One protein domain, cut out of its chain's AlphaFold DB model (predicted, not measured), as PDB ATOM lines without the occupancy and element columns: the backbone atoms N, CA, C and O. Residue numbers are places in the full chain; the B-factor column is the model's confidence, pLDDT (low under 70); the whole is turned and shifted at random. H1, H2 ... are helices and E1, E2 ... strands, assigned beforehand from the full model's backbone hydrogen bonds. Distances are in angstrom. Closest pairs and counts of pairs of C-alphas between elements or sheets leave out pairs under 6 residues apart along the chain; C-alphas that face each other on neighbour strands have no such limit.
ATOM      1  N   ASN A  50     169.755  70.345 145.115       84.19
ATOM      2  CA  ASN A  50     169.284  70.530 146.489       84.19
ATOM      3  C   ASN A  50     168.287  71.689 146.578       84.19
ATOM      4  O   ASN A  50     167.261  71.553 147.234       84.19
ATOM      5  N   ALA A  51     168.572  72.787 145.878       88.69
ATOM      6  CA  ALA A  51     167.639  73.894 145.741       88.69
ATOM      7  C   ALA A  51     166.353  73.454 145.027       88.69
ATOM      8  O   ALA A  51     165.281  73.825 145.471       88.69
ATOM      9  N   ALA A  52     166.439  72.611 143.992       88.31
ATOM     10  CA  ALA A  52     165.265  72.102 143.280       88.31
ATOM     11  C   ALA A  52     164.384  71.196 144.162       88.31
ATOM     12  O   ALA A  52     163.170  71.349 144.170       88.31
ATOM     13  N   CYS A  53     164.981  70.310 144.973       82.75
ATOM     14  CA  CYS A  53     164.232  69.531 145.969       82.75
ATOM     15  C   CYS A  53     163.560  70.430 147.016       82.75
ATOM     16  O   CYS A  53     162.416  70.197 147.384       82.75
ATOM     17  N   GLN A  54     164.279  71.435 147.526       85.62
ATOM     18  CA  GLN A  54     163.740  72.362 148.525       85.62
ATOM     19  C   GLN A  54     162.619  73.226 147.954       85.62
ATOM     20  O   GLN A  54     161.618  73.421 148.629       85.62
ATOM     21  N   PHE A  55     162.786  73.695 146.719       89.50
ATOM     22  CA  PHE A  55     161.768  74.414 145.969       89.50
ATOM     23  C   PHE A  55     160.499  73.567 145.846       89.50
ATOM     24  O   PHE A  55     159.443  74.026 146.254       89.50
ATOM     25  N   TYR A  56     160.617  72.307 145.408       85.31
ATOM     26  CA  TYR A  56     159.467  71.406 145.284       85.31
ATOM     27  C   TYR A  56     158.769  71.154 146.626       85.31
ATOM     28  O   TYR A  56     157.552  71.155 146.718       85.31
ATOM     29  N   ASN A  57     159.530  70.969 147.704       84.25
ATOM     30  CA  ASN A  57     158.943  70.738 149.027       84.25
ATOM     31  C   ASN A  57     158.237  71.979 149.604       84.25
ATOM     32  O   ASN A  57     157.443  71.837 150.531       84.25
ATOM     33  N   LEU A  58     158.568  73.176 149.107       87.94
ATOM     34  CA  LEU A  58     158.043  74.449 149.603       87.94
ATOM     35  C   LEU A  58     156.910  75.014 148.738       87.94
ATOM     36  O   LEU A  58     156.030  75.674 149.276       87.94
ATOM     37  N   HIS A  59     156.984  74.808 147.425       89.00
ATOM     38  CA  HIS A  59     156.096  75.411 146.430       89.00
ATOM     39  C   HIS A  59     155.441  74.382 145.509       89.00
ATOM     40  O   HIS A  59     154.691  74.767 144.629       89.00
ATOM     41  N   GLY A  60     155.797  73.104 145.631       87.88
ATOM     42  CA  GLY A  60     155.293  72.072 144.740       87.88
ATOM     43  C   GLY A  60     155.871  72.102 143.335       87.88
ATOM     44  O   GLY A  60     157.037  72.440 143.099       87.88
ATOM     45  N   GLY A  61     155.050  71.665 142.384       87.94
ATOM     46  CA  GLY A  61     155.433  71.527 140.985       87.94
ATOM     47  C   GLY A  61     155.619  72.864 140.277       87.94
ATOM     48  O   GLY A  61     156.387  72.933 139.312       87.94
ATOM     49  N   THR A  62     154.956  73.923 140.739       93.19
ATOM     50  CA  THR A  62     154.853  75.205 140.036       93.19
ATOM     51  C   THR A  62     155.037  76.375 141.000       93.19
ATOM     52  O   THR A  62     154.747  76.299 142.182       93.19
ATOM     53  N   TYR A  63     155.578  77.495 140.520       94.50
ATOM     54  CA  TYR A  63     155.641  78.717 141.323       94.50
ATOM     55  C   TYR A  63     155.634  79.950 140.432       94.50
ATOM     56  O   TYR A  63     156.386  80.028 139.453       94.50
ATOM     57  N   ILE A  64     154.803  80.928 140.786       94.69
ATOM     58  CA  ILE A  64     154.662  82.182 140.048       94.69
ATOM     59  C   ILE A  64     155.169  83.322 140.926       94.69
ATOM     60  O   ILE A  64     154.545  83.690 141.919       94.69
ATOM     61  N   GLN A  65     156.283  83.930 140.527       94.19
ATOM     62  CA  GLN A  65     156.821  85.110 141.197       94.19
ATOM     63  C   GLN A  65     157.514  86.027 140.188       94.19
ATOM     64  O   GLN A  65     158.070  85.578 139.189       94.19
ATOM     65  N   ASP A  66     157.461  87.339 140.430       92.44
ATOM     66  CA  ASP A  66     158.134  88.358 139.612       92.44
ATOM     67  C   ASP A  66     157.736  88.329 138.118       92.44
ATOM     68  O   ASP A  66     158.502  88.730 137.242       92.44
ATOM     69  N   GLY A  67     156.515  87.861 137.822       91.88
ATOM     70  CA  GLY A  67     155.994  87.722 136.456       91.88
ATOM     71  C   GLY A  67     156.593  86.553 135.666       91.88
ATOM     72  O   GLY A  67     156.456  86.515 134.444       91.88
ATOM     73  N   LEU A  68     157.264  85.620 136.343       95.75
ATOM     74  CA  LEU A  68     157.812  84.395 135.774       95.75
ATOM     75  C   LEU A  68     157.081  83.182 136.346       95.75
ATOM     76  O   LEU A  68     156.629  83.202 137.489       95.75
ATOM     77  N   LEU A  69     157.008  82.125 135.544       95.94
ATOM     78  CA  LEU A  69     156.502  80.820 135.950       95.94
ATOM     79  C   LEU A  69     157.675  79.843 136.011       95.94
ATOM     80  O   LEU A  69     158.334  79.623 134.999       95.94
ATOM     81  N   CYS A  70     157.915  79.238 137.168       95.81
ATOM     82  CA  CYS A  70     158.823  78.106 137.306       95.81
ATOM     83  C   CYS A  70     158.017  76.813 137.389       95.81
ATOM     84  O   CYS A  70     157.027  76.757 138.111       95.81
ATOM     85  N   VAL A  71     158.441  75.791 136.650       93.62
ATOM     86  CA  VAL A  71     157.817  74.465 136.616       93.62
ATOM     87  C   VAL A  71     158.888  73.420 136.864       93.62
ATOM     88  O   VAL A  71     159.968  73.476 136.275       93.62
ATOM     89  N   THR A  72     158.589  72.457 137.721       90.25
ATOM     90  CA  THR A  72     159.499  71.379 138.081       90.25
ATOM     91  C   THR A  72     158.860  70.024 137.816       90.25
ATOM     92  O   THR A  72     157.734  69.743 138.217       90.25
ATOM     93  N   PHE A  73     159.595  69.161 137.122       85.94
ATOM     94  CA  PHE A  73     159.184  67.792 136.854       85.94
ATOM     95  C   PHE A  73     160.120  66.816 137.553       85.94
ATOM     96  O   PHE A  73     161.324  66.779 137.303       85.94
ATOM     97  N   CYS A  74     159.541  65.986 138.411       76.56
ATOM     98  CA  CYS A  74     160.243  64.934 139.125       76.56
ATOM     99  C   CYS A  74     160.098  63.591 138.407       76.56
ATOM    100  O   CYS A  74     159.000  63.218 137.994       76.56
ATOM    101  N   ARG A  75     161.202  62.854 138.258       72.62
ATOM    102  CA  ARG A  75     161.243  61.558 137.569       72.62
ATOM    103  C   ARG A  75     161.943  60.522 138.437       72.62
ATOM    104  O   ARG A  75     163.019  60.782 138.969       72.62
ATOM    105  N   SER A  76     161.364  59.329 138.514       62.94
ATOM    106  CA  SER A  76     161.999  58.137 139.079       62.94
ATOM    107  C   SER A  76     162.078  57.060 138.001       62.94
ATOM    108  O   SER A  76     161.077  56.770 137.343       62.94
ATOM    109  N   TYR A  77     163.256  56.473 137.797       61.38
ATOM    110  CA  TYR A  77     163.461  55.381 136.849       61.38
ATOM    111  C   TYR A  77     163.765  54.103 137.627       61.38
ATOM    112  O   TYR A  77     164.656  54.061 138.476       61.38
ATOM    113  N   SER A  78     163.069  53.010 137.302       51.91
ATOM    114  CA  SER A  78     163.508  51.692 137.768       51.91
ATOM    115  C   SER A  78     164.894  51.383 137.182       51.91
ATOM    116  O   SER A  78     165.144  51.673 136.015       51.91
ATOM    117  N   MET A  79     165.789  50.732 137.932       49.25
ATOM    118  CA  MET A  79     167.105  50.307 137.418       49.25
ATOM    119  C   MET A  79     167.036  49.168 136.371       49.25
ATOM    120  O   MET A  79     168.013  48.444 136.174       49.25
ATOM    121  N   SER A  80     165.890  48.962 135.716       55.16
ATOM    122  CA  SER A  80     165.766  48.011 134.611       55.16
ATOM    123  C   SER A  80     166.370  48.593 133.325       55.16
ATOM    124  O   SER A  80     166.273  49.791 133.059       55.16
ATOM    125  N   GLU A  81     166.980  47.740 132.493       50.09
ATOM    126  CA  GLU A  81     167.544  48.144 131.190       50.09
ATOM    127  C   GLU A  81     166.500  48.743 130.226       50.09
ATOM    128  O   GLU A  81     166.874  49.401 129.250       50.09
ATOM    129  N   ASP A  82     165.211  48.517 130.488       52.97
ATOM    130  CA  ASP A  82     164.095  49.006 129.680       52.97
ATOM    131  C   ASP A  82     163.652  50.421 130.093       52.97
ATOM    132  O   ASP A  82     163.409  51.255 129.223       52.97
ATOM    133  N   ALA A  83     163.646  50.749 131.393       53.56
ATOM    134  CA  ALA A  83     163.328  52.102 131.870       53.56
ATOM    135  C   ALA A  83     164.419  53.130 131.515       53.56
ATOM    136  O   ALA A  83     164.114  54.290 131.259       53.56
ATOM    137  N   ALA A  84     165.678  52.699 131.395       51.00
ATOM    138  CA  ALA A  84     166.776  53.548 130.921       51.00
ATOM    139  C   ALA A  84     166.651  53.964 129.435       51.00
ATOM    140  O   ALA A  84     167.414  54.811 128.971       51.00
ATOM    141  N   LYS A  85     165.726  53.357 128.674       53.62
ATOM    142  CA  LYS A  85     165.450  53.666 127.257       53.62
ATOM    143  C   LYS A  85     164.131  54.410 127.045       53.62
ATOM    144  O   LYS A  85     163.787  54.690 125.898       53.62
ATOM    145  N   ALA A  86     163.382  54.675 128.112       62.19
ATOM    146  CA  ALA A  86     162.121  55.390 128.037       62.19
ATOM    147  C   ALA A  86     162.372  56.841 127.585       62.19
ATOM    148  O   ALA A  86     163.197  57.550 128.159       62.19
ATOM    149  N   GLU A  87     161.695  57.268 126.517       70.94
ATOM    150  CA  GLU A  87     161.788  58.632 125.988       70.94
ATOM    151  C   GLU A  87     160.767  59.508 126.719       70.94
ATOM    152  O   GLU A  87     159.569  59.235 126.676       70.94
ATOM    153  N   TYR A  88     161.234  60.532 127.430       75.31
ATOM    154  CA  TYR A  88     160.377  61.465 128.163       75.31
ATOM    155  C   TYR A  88     160.228  62.744 127.350       75.31
ATOM    156  O   TYR A  88     161.219  63.320 126.906       75.31
ATOM    157  N   ILE A  89     158.987  63.182 127.162       80.31
ATOM    158  CA  ILE A  89     158.636  64.322 126.321       80.31
ATOM    159  C   ILE A  89     157.875  65.333 127.172       80.31
ATOM    160  O   ILE A  89     156.767  65.055 127.642       80.31
ATOM    161  N   VAL A  90     158.466  66.517 127.332       85.69
ATOM    162  CA  VAL A  90     157.775  67.699 127.853       85.69
ATOM    163  C   VAL A  90     157.020  68.337 126.692       85.69
ATOM    164  O   VAL A  90     157.611  68.726 125.687       85.69
ATOM    165  N   SER A  91     155.697  68.387 126.804       86.25
ATOM    166  CA  SER A  91     154.818  69.009 125.812       86.25
ATOM    167  C   SER A  91     154.387  70.377 126.312       86.25
ATOM    168  O   SER A  91     153.884  70.471 127.427       86.25
ATOM    169  N   VAL A  92     154.554  71.411 125.487       90.19
ATOM    170  CA  VAL A  92     154.302  72.810 125.855       90.19
ATOM    171  C   VAL A  92     153.417  73.482 124.804       90.19
ATOM    172  O   VAL A  92     153.557  73.230 123.609       90.19
ATOM    173  N   SER A  93     152.496  74.343 125.239       86.94
ATOM    174  CA  SER A  93     151.673  75.159 124.334       86.94
ATOM    175  C   SER A  93     152.504  76.263 123.675       86.94
ATOM    176  O   SER A  93     153.127  77.070 124.364       86.94
ATOM    177  N   GLU A  94     152.501  76.328 122.343       85.25
ATOM    178  CA  GLU A  94     153.313  77.292 121.593       85.25
ATOM    179  C   GLU A  94     152.747  78.725 121.651       85.25
ATOM    180  O   GLU A  94     151.537  78.947 121.607       85.25
ATOM    181  N   GLY A  95     153.640  79.719 121.676       85.19
ATOM    182  CA  GLY A  95     153.323  81.124 121.380       85.19
ATOM    183  C   GLY A  95     152.783  81.976 122.536       85.19
ATOM    184  O   GLY A  95     152.712  83.196 122.387       85.19
ATOM    185  N   VAL A  96     152.446  81.379 123.681       92.94
ATOM    186  CA  VAL A  96     151.956  82.104 124.874       92.94
ATOM    187  C   VAL A  96     153.104  82.467 125.818       92.94
ATOM    188  O   VAL A  96     153.213  83.611 126.260       92.94
ATOM    189  N   MET A  97     154.004  81.514 126.059       93.75
ATOM    190  CA  MET A  97     155.185  81.673 126.906       93.75
ATOM    191  C   MET A  97     156.473  81.404 126.119       93.75
ATOM    192  O   MET A  97     156.477  80.626 125.165       93.75
ATOM    193  N   GLU A  98     157.571  82.013 126.557       94.19
ATOM    194  CA  GLU A  98     158.941  81.757 126.108       94.19
ATOM    195  C   GLU A  98     159.727  81.086 127.238       94.19
ATOM    196  O   GLU A  98     159.697  81.547 128.378       94.19
ATOM    197  N   GLU A  99     160.427  79.996 126.927       95.38
ATOM    198  CA  GLU A  99     161.366  79.357 127.851       95.38
ATOM    199  C   GLU A  99     162.635  80.208 127.963       95.38
ATOM    200  O   GLU A  99     163.303  80.477 126.965       95.38
ATOM    201  N   ILE A 100     162.964  80.636 129.181       94.75
ATOM    202  CA  ILE A 100     164.154  81.452 129.465       94.75
ATOM    203  C   ILE A 100     165.216  80.695 130.270       94.75
ATOM    204  O   ILE A 100     166.352  81.159 130.373       94.75
ATOM    205  N   PHE A 101     164.854  79.550 130.852       94.00
ATOM    206  CA  PHE A 101     165.764  78.653 131.556       94.00
ATOM    207  C   PHE A 101     165.230  77.225 131.533       94.00
ATOM    208  O   PHE A 101     164.035  77.004 131.731       94.00
ATOM    209  N   HIS A 102     166.141  76.277 131.354       93.75
ATOM    210  CA  HIS A 102     165.888  74.848 131.439       93.75
ATOM    211  C   HIS A 102     167.154  74.160 131.938       93.75
ATOM    212  O   HIS A 102     168.221  74.336 131.352       93.75
ATOM    213  N   GLU A 103     167.047  73.393 133.021       91.88
ATOM    214  CA  GLU A 103     168.157  72.599 133.546       91.88
ATOM    215  C   GLU A 103     167.647  71.270 134.115       91.88
ATOM    216  O   GLU A 103     166.584  71.204 134.737       91.88
ATOM    217  N   GLN A 104     168.430  70.205 133.929       88.38
ATOM    218  CA  GLN A 104     168.126  68.873 134.442       88.38
ATOM    219  C   GLN A 104     169.147  68.464 135.511       88.38
ATOM    220  O   GLN A 104     170.354  68.412 135.272       88.38
ATOM    221  N   TYR A 105     168.655  68.131 136.701       85.94
ATOM    222  CA  TYR A 105     169.454  67.716 137.846       85.94
ATOM    223  C   TYR A 105     169.274  66.224 138.130       85.94
ATOM    224  O   TYR A 105     168.313  65.814 138.781       85.94
ATOM    225  N   ASN A 106     170.245  65.422 137.701       76.44
ATOM    226  CA  ASN A 106     170.206  63.967 137.853       76.44
ATOM    227  C   ASN A 106     170.890  63.508 139.144       76.44
ATOM    228  O   ASN A 106     171.795  64.173 139.666       76.44
ATOM    229  N   ASP A 107     170.531  62.318 139.623       67.50
ATOM    230  CA  ASP A 107     171.337  61.573 140.585       67.50
ATOM    231  C   ASP A 107     171.871  60.244 140.028       67.50
ATOM    232  O   ASP A 107     171.385  59.683 139.051       67.50
ATOM    233  N   GLN A 108     172.929  59.727 140.657       58.03
ATOM    234  CA  GLN A 108     173.511  58.421 140.311       58.03
ATOM    235  C   GLN A 108     172.644  57.239 140.787       58.03
ATOM    236  O   GLN A 108     173.065  56.089 140.670       58.03
ATOM    237  N   THR A 109     171.474  57.512 141.370       56.84
ATOM    238  CA  THR A 109     170.586  56.547 142.031       56.84
ATOM    239  C   THR A 109     169.280  56.302 141.271       56.84
ATOM    240  O   THR A 109     168.503  55.456 141.704       56.84
ATOM    241  N   GLY A 110     169.074  56.951 140.118       60.09
ATOM    242  CA  GLY A 110     167.939  56.711 139.224       60.09
ATOM    243  C   GLY A 110     166.776  57.689 139.386       60.09
ATOM    244  O   GLY A 110     165.645  57.309 139.099       60.09
ATOM    245  N   SER A 111     167.016  58.920 139.843       66.75
ATOM    246  CA  SER A 111     165.976  59.944 139.944       66.75
ATOM    247  C   SER A 111     166.457  61.335 139.503       66.75
ATOM    248  O   SER A 111     167.571  61.751 139.835       66.75
ATOM    249  N   ASP A 112     165.613  62.054 138.757       76.50
ATOM    250  CA  ASP A 112     165.945  63.345 138.139       76.50
ATOM    251  C   ASP A 112     164.906  64.415 138.504       76.50
ATOM    252  O   ASP A 112     163.711  64.130 138.608       76.50
ATOM    253  N   ILE A 113     165.358  65.662 138.655       83.81
ATOM    254  CA  ILE A 113     164.490  66.845 138.723       83.81
ATOM    255  C   ILE A 113     164.831  67.750 137.554       83.81
ATOM    256  O   ILE A 113     165.975  68.172 137.412       83.81
ATOM    257  N   GLU A 114     163.842  68.066 136.737       89.31
ATOM    258  CA  GLU A 114     163.980  68.980 135.614       89.31
ATOM    259  C   GLU A 114     163.235  70.278 135.913       89.31
ATOM    260  O   GLU A 114     162.095  70.243 136.369       89.31
ATOM    261  N   VAL A 115     163.893  71.413 135.697       92.50
ATOM    262  CA  VAL A 115     163.387  72.743 136.044       92.50
ATOM    263  C   VAL A 115     163.273  73.571 134.777       92.50
ATOM    264  O   VAL A 115     164.249  73.698 134.043       92.50
ATOM    265  N   PHE A 116     162.110  74.176 134.567       94.56
ATOM    266  CA  PHE A 116     161.825  75.111 133.486       94.56
ATOM    267  C   PHE A 116     161.413  76.462 134.064       94.56
ATOM    268  O   PHE A 116     160.663  76.513 135.037       94.56
ATOM    269  N   VAL A 117     161.847  77.560 133.445       96.19
ATOM    270  CA  VAL A 117     161.314  78.899 133.725       96.19
ATOM    271  C   VAL A 117     160.792  79.511 132.440       96.19
ATOM    272  O   VAL A 117     161.502  79.612 131.438       96.19
ATOM    273  N   TYR A 118     159.548  79.958 132.508       95.94
ATOM    274  CA  TYR A 118     158.806  80.548 131.414       95.94
ATOM    275  C   TYR A 118     158.505  82.018 131.688       95.94
ATOM    276  O   TYR A 118     158.202  82.423 132.814       95.94
ATOM    277  N   LYS A 119     158.550  82.814 130.622       95.81
ATOM    278  CA  LYS A 119     158.162  84.221 130.608       95.81
ATOM    279  C   LYS A 119     156.962  84.425 129.675       95.81
ATOM    280  O   LYS A 119     157.008  83.949 128.540       95.81
ATOM    281  N   PRO A 120     155.918  85.160 130.089       95.62
ATOM    282  CA  PRO A 120     154.756  85.417 129.244       95.62
ATOM    283  C   PRO A 120     155.095  86.369 128.091       95.62
ATOM    284  O   PRO A 120     155.728  87.408 128.287       95.62
ATOM    285  N   VAL A 121     154.654  86.010 126.881       95.31
ATOM    286  CA  VAL A 121     154.893  86.763 125.634       95.31
ATOM    287  C   VAL A 121     153.587  87.261 125.021       95.31
ATOM    288  O   VAL A 121     153.551  88.338 124.423       95.31
ATOM    289  N   SER A 122     152.504  86.497 125.162       94.88
ATOM    290  CA  SER A 122     151.175  86.887 124.695       94.88
ATOM    291  C   SER A 122     150.078  86.334 125.605       94.88
ATOM    292  O   SER A 122     150.307  85.385 126.348       94.88
ATOM    293  N   ALA A 123     148.894  86.948 125.562       95.00
ATOM    294  CA  ALA A 123     147.729  86.464 126.293       95.00
ATOM    295  C   ALA A 123     147.198  85.163 125.676       95.00
ATOM    296  O   ALA A 123     147.126  85.026 124.450       95.00
ATOM    297  N   GLY A 124     146.787  84.217 126.516       94.19
ATOM    298  CA  GLY A 124     146.282  82.923 126.070       94.19
ATOM    299  C   GLY A 124     146.389  81.829 127.123       94.19
ATOM    300  O   GLY A 124     146.851  82.053 128.239       94.19
ATOM    301  N   ASN A 125     145.960  80.626 126.746       95.12
ATOM    302  CA  ASN A 125     146.068  79.444 127.593       95.12
ATOM    303  C   ASN A 125     147.439  78.799 127.388       95.12
ATOM    304  O   ASN A 125     147.835  78.526 126.253       95.12
ATOM    305  N   PHE A 126     148.133  78.519 128.480       94.81
ATOM    306  CA  PHE A 126     149.412  77.838 128.482       94.81
ATOM    307  C   PHE A 126     149.286  76.516 129.231       94.81
ATOM    308  O   PHE A 126     148.861  76.484 130.379       94.81
ATOM    309  N   LYS A 127     149.665  75.420 128.580       94.50
ATOM    310  CA  LYS A 127     149.713  74.089 129.182       94.50
ATOM    311  C   LYS A 127     151.101  73.494 129.019       94.50
ATOM    312  O   LYS A 127     151.654  73.564 127.917       94.50
ATOM    313  N   THR A 128     151.612  72.882 130.084       92.81
ATOM    314  CA  THR A 128     152.851  72.098 130.075       92.81
ATOM    315  C   THR A 128     152.639  70.755 130.766       92.81
ATOM    316  O   THR A 128     151.951  70.675 131.779       92.81
ATOM    317  N   SER A 129     153.176  69.674 130.208       89.12
ATOM    318  CA  SER A 129     152.997  68.329 130.767       89.12
ATOM    319  C   SER A 129     154.158  67.407 130.438       89.12
ATOM    320  O   SER A 129     154.708  67.490 129.337       89.12
ATOM    321  N   LEU A 130     154.458  66.466 131.332       85.00
ATOM    322  CA  LEU A 130     155.433  65.406 131.088       85.00
ATOM    323  C   LEU A 130     154.731  64.117 130.655       85.00
ATOM    324  O   LEU A 130     153.820  63.632 131.322       85.00
ATOM    325  N   THR A 131     155.196  63.524 129.559       80.19
ATOM    326  CA  THR A 131     154.686  62.249 129.039       80.19
ATOM    327  C   THR A 131     155.827  61.303 128.704       80.19
ATOM    328  O   THR A 131     156.952  61.737 128.458       80.19
ATOM    329  N   CYS A 132     155.549  60.002 128.670       73.62
ATOM    330  CA  CYS A 132     156.488  59.005 128.176       73.62
ATOM    331  C   CYS A 132     155.745  58.044 127.239       73.62
ATOM    332  O   CYS A 132     154.929  57.262 127.716       73.62
ATOM    333  N   PRO A 133     155.992  58.058 125.916       73.12
ATOM    334  CA  PRO A 133     155.234  57.241 124.963       73.12
ATOM    335  C   PRO A 133     155.347  55.727 125.183       73.12
ATOM    336  O   PRO A 133     154.543  54.968 124.648       73.12
ATOM    337  N   SER A 134     156.368  55.276 125.918       66.81
ATOM    338  CA  SER A 134     156.611  53.861 126.206       66.81
ATOM    339  C   SER A 134     155.885  53.328 127.444       66.81
ATOM    340  O   SER A 134     155.935  52.119 127.667       66.81
ATOM    341  N   VAL A 135     155.234  54.179 128.248       65.06
ATOM    342  CA  VAL A 135     154.478  53.764 129.444       65.06
ATOM    343  C   VAL A 135     153.152  54.518 129.552       65.06
ATOM    344  O   VAL A 135     153.084  55.712 129.285       65.06
ATOM    345  N   ASP A 136     152.093  53.828 129.980       57.59
ATOM    346  CA  ASP A 136     150.757  54.434 130.105       57.59
ATOM    347  C   ASP A 136     150.654  55.420 131.291       57.59
ATOM    348  O   ASP A 136     149.797  56.300 131.293       57.59
ATOM    349  N   THR A 137     151.522  55.288 132.303       59.44
ATOM    350  CA  THR A 137     151.594  56.150 133.502       59.44
ATOM    351  C   THR A 137     153.054  56.305 133.944       59.44
ATOM    352  O   THR A 137     153.827  55.351 133.827       59.44
ATOM    353  N   LEU A 138     153.462  57.497 134.409       64.44
ATOM    354  CA  LEU A 138     154.796  57.693 135.005       64.44
ATOM    355  C   LEU A 138     154.757  57.292 136.477       64.44
ATOM    356  O   LEU A 138     153.682  57.140 137.039       64.44
ATOM    357  N   THR A 139     155.919  57.160 137.112       58.81
ATOM    358  CA  THR A 139     156.012  56.995 138.565       58.81
ATOM    359  C   THR A 139     156.790  58.138 139.200       58.81
ATOM    360  O   THR A 139     157.868  58.488 138.710       58.81
ATOM    361  N   ASP A 140     156.260  58.711 140.280       58.03
ATOM    362  CA  ASP A 140     156.971  59.696 141.105       58.03
ATOM    363  C   ASP A 140     158.131  59.054 141.908       58.03
ATOM    364  O   ASP A 140     158.441  57.867 141.761       58.03
ATOM    365  N   PHE A 141     158.804  59.830 142.770       55.16
ATOM    366  CA  PHE A 141     159.899  59.338 143.626       55.16
ATOM    367  C   PHE A 141     159.497  58.196 144.577       55.16
ATOM    368  O   PHE A 141     160.370  57.475 145.059       55.16
ATOM    369  N   GLU A 142     158.202  58.019 144.838       53.03
ATOM    370  CA  GLU A 142     157.638  57.025 145.755       53.03
ATOM    371  C   GLU A 142     157.051  55.808 145.021       53.03
ATOM    372  O   GLU A 142     156.645  54.829 145.655       53.03
ATOM    373  N   GLY A 143     157.074  55.823 143.684       55.03
ATOM    374  CA  GLY A 143     156.573  54.740 142.844       55.03
ATOM    375  C   GLY A 143     155.073  54.817 142.549       55.03
ATOM    376  O   GLY A 143     154.518  53.818 142.094       55.03
ATOM    377  N   ASN A 144     154.418  55.954 142.802       55.25
ATOM    378  CA  ASN A 144     152.991  56.153 142.535       55.25
ATOM    379  C   ASN A 144     152.754  56.614 141.096       55.25
ATOM    380  O   ASN A 144     153.545  57.393 140.569       55.25
ATOM    381  N   ASN A 145     151.642  56.190 140.483       59.41
ATOM    382  CA  ASN A 145     151.257  56.643 139.145       59.41
ATOM    383  C   ASN A 145     151.117  58.176 139.109       59.41
ATOM    384  O   ASN A 145     150.338  58.755 139.861       59.41
ATOM    385  N   TYR A 146     151.858  58.812 138.211       60.59
ATOM    386  CA  TYR A 146     152.108  60.245 138.144       60.59
ATOM    387  C   TYR A 146     151.973  60.706 136.687       60.59
ATOM    388  O   TYR A 146     152.553  60.108 135.781       60.59
ATOM    389  N   ILE A 147     151.187  61.752 136.432       66.06
ATOM    390  CA  ILE A 147     151.166  62.450 135.136       66.06
ATOM    391  C   ILE A 147     151.093  63.950 135.442       66.06
ATOM    392  O   ILE A 147     149.993  64.476 135.620       66.06
ATOM    393  N   PRO A 148     152.230  64.655 135.545       76.50
ATOM    394  CA  PRO A 148     152.212  66.076 135.842       76.50
ATOM    395  C   PRO A 148     151.801  66.844 134.592       76.50
ATOM    396  O   PRO A 148     152.427  66.750 133.531       76.50
ATOM    397  N   SER A 149     150.713  67.586 134.723       86.06
ATOM    398  CA  SER A 149     150.143  68.429 133.687       86.06
ATOM    399  C   SER A 149     149.633  69.685 134.362       86.06
ATOM    400  O   SER A 149     148.712  69.592 135.169       86.06
ATOM    401  N   TYR A 150     150.202  70.820 133.981       91.25
ATOM    402  CA  TYR A 150     149.911  72.116 134.569       91.25
ATOM    403  C   TYR A 150     149.247  73.037 133.545       91.25
ATOM    404  O   TYR A 150     149.677  73.090 132.382       91.25
ATOM    405  N   GLU A 151     148.198  73.746 133.955       93.62
ATOM    406  CA  GLU A 151     147.396  74.622 133.097       93.62
ATOM    407  C   GLU A 151     147.301  76.041 133.658       93.62
ATOM    408  O   GLU A 151     146.879  76.269 134.791       93.62
ATOM    409  N   PHE A 152     147.613  77.020 132.812       95.62
ATOM    410  CA  PHE A 152     147.673  78.432 133.159       95.62
ATOM    411  C   PHE A 152     146.932  79.292 132.135       95.62
ATOM    412  O   PHE A 152     146.846  78.963 130.948       95.62
ATOM    413  N   ILE A 153     146.482  80.461 132.577       96.25
ATOM    414  CA  ILE A 153     145.991  81.540 131.723       96.25
ATOM    415  C   ILE A 153     146.911  82.748 131.888       96.25
ATOM    416  O   ILE A 153     147.221  83.158 133.006       96.25
ATOM    417  N   VAL A 154     147.327  83.318 130.759       96.44
ATOM    418  CA  VAL A 154     148.021  84.605 130.684       96.44
ATOM    419  C   VAL A 154     147.027  85.667 130.228       96.44
ATOM    420  O   VAL A 154     146.433  85.534 129.154       96.44
ATOM    421  N   ASP A 155     146.824  86.705 131.038       95.12
ATOM    422  CA  ASP A 155     145.915  87.807 130.707       95.12
ATOM    423  C   ASP A 155     146.545  88.837 129.743       95.12
ATOM    424  O   ASP A 155     147.727  88.778 129.399       95.12
ATOM    425  N   ASP A 156     145.757  89.823 129.301       94.31
ATOM    426  CA  ASP A 156     146.221  90.901 128.407       94.31
ATOM    427  C   ASP A 156     147.323  91.788 129.024       94.31
ATOM    428  O   ASP A 156     147.993  92.541 128.314       94.31
ATOM    429  N   MET A 157     147.502  91.727 130.345       94.88
ATOM    430  CA  MET A 157     148.554  92.422 131.088       94.88
ATOM    431  C   MET A 157     149.777  91.528 131.344       94.88
ATOM    432  O   MET A 157     150.706  91.972 132.017       94.88
ATOM    433  N   LEU A 158     149.804  90.318 130.772       93.38
ATOM    434  CA  LEU A 158     150.831  89.295 130.959       93.38
ATOM    435  C   LEU A 158     150.933  88.762 132.397       93.38
ATOM    436  O   LEU A 158     151.977  88.242 132.788       93.38
ATOM    437  N   ASN A 159     149.863  88.860 133.188       94.94
ATOM    438  CA  ASN A 159     149.799  88.174 134.474       94.94
ATOM    439  C   ASN A 159     149.480  86.698 134.251       94.94
ATOM    440  O   ASN A 159     148.633  86.358 133.426       94.94
ATOM    441  N   ILE A 160     150.142  85.840 135.022       96.50
ATOM    442  CA  ILE A 160     149.999  84.388 134.962       96.50
ATOM    443  C   ILE A 160     149.056  83.957 136.084       96.50
ATOM    444  O   ILE A 160     149.165  84.435 137.212       96.50
ATOM    445  N   THR A 161     148.120  83.066 135.786       94.56
ATOM    446  CA  THR A 161     147.229  82.457 136.779       94.56
ATOM    447  C   THR A 161     147.145  80.966 136.509       94.56
ATOM    448  O   THR A 161     146.848  80.573 135.384       94.56
ATOM    449  N   GLU A 162     147.423  80.146 137.518       93.56
ATOM    450  CA  GLU A 162     147.214  78.699 137.458       93.56
ATOM    451  C   GLU A 162     145.719  78.376 137.544       93.56
ATOM    452  O   GLU A 162     144.947  79.082 138.195       93.56
ATOM    453  N   THR A 163     145.290  77.355 136.810       91.25
ATOM    454  CA  THR A 163     143.866  77.067 136.576       91.25
ATOM    455  C   THR A 163     143.495  75.594 136.662       91.25
ATOM    456  O   THR A 163     142.312  75.266 136.560       91.25
ATOM    457  N   ASP A 164     144.475  74.713 136.841       86.75
ATOM    458  CA  ASP A 164     144.230  73.298 137.099       86.75
ATOM    459  C   ASP A 164     143.827  73.051 138.570       86.75
ATOM    460  O   ASP A 164     143.460  73.969 139.307       86.75
ATOM    461  N   LEU A 165     143.825  71.781 138.983       82.88
ATOM    462  CA  LEU A 165     143.462  71.387 140.344       82.88
ATOM    463  C   LEU A 165     144.461  71.896 141.397       82.88
ATOM    464  O   LEU A 165     144.034  72.173 142.517       82.88
ATOM    465  N   TYR A 166     145.741  72.045 141.047       82.38
ATOM    466  CA  TYR A 166     146.805  72.467 141.962       82.38
ATOM    467  C   TYR A 166     146.685  73.951 142.332       82.38
ATOM    468  O   TYR A 166     147.078  74.354 143.416       82.38
ATOM    469  N   ALA A 167     145.971  74.748 141.528       83.69
ATOM    470  CA  ALA A 167     145.627  76.128 141.886       83.69
ATOM    471  C   ALA A 167     144.782  76.257 143.174       83.69
ATOM    472  O   ALA A 167     144.608  77.363 143.693       83.69
ATOM    473  N   LYS A 168     144.156  75.163 143.633       86.06
ATOM    474  CA  LYS A 168     143.250  75.145 144.796       86.06
ATOM    475  C   LYS A 168     143.547  74.044 145.803       86.06
ATOM    476  O   LYS A 168     143.047  74.118 146.922       86.06
TER     477      LYS A 168
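This is residues 50 to 168 of the 602 residues of the protein "Dockerin domain-containing protein" of Ruminococcus flavefaciens 007c (UniProt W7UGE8). Two four-stranded sheets lie face to face as an elongated sandwich, their strands running nearly along each other, and helix H1 crosses the side of the sheet E1 E2 E5 E4 that is turned away from the other sheet. Two long loops, in residues 77 to 88 and 132 to 148, reach toward one end. The printed part has 119 residues, mostly strand, with H1 before eight named strands; both sheets, E1 E2 E5 E4 and E3 E6 E7 E8, are antiparallel. It is compact, with a radius of gyration of the C-alphas of 14.8 A and spans of 48 by 29 by 27 A.

One sheet has E1, residues 62 to 65, E2, 68 to 76, 26.8 A, E5, 111 to 120, 29.8 A, and E4, 97 to 106, 25.7 A, which bends by 60 degrees at residue 100. The other has E3, 89 to 92, E6, 124 to 131, 22.5 A, E7, 149 to 154, and E8, 160 to 162. H1, residues 50 to 59, begins at C-alpha 50 (169.284, 70.530, 146.489); E8 ends at C-alpha 162 (147.214, 78.699, 137.458).

In the twisted sheet E1 E2 E5 E4, N 71 and O 116 of E2 and E5 are 2.8 A apart, within hydrogen-bond range. The sandwich, two sheets face to face, has planes 4 degrees apart; the C-alphas of Phe 73 in E2 and Leu 130 in E6, the closest of these strands, are 7.3 A apart. E6 E7 E8 form a meander, each strand the antiparallel neighbour of the one before; N 126 and O 152 are 2.8 A apart. H1 makes two layers, a helix on one face of a sheet, at a height of 8.9 A, across E2 at 69 degrees on the local plane. In H1 every O i to N i+4 pair is within hydrogen-bond range.

The C-alphas of Glu 81 and Met 157, the two farthest apart, are 48.2 A apart. The printed part has no cut; the links E2 to E3 and E6 to E7 are long. Residues 76 to 86, 107 to 111 and 134 to 147 have pLDDT under 70.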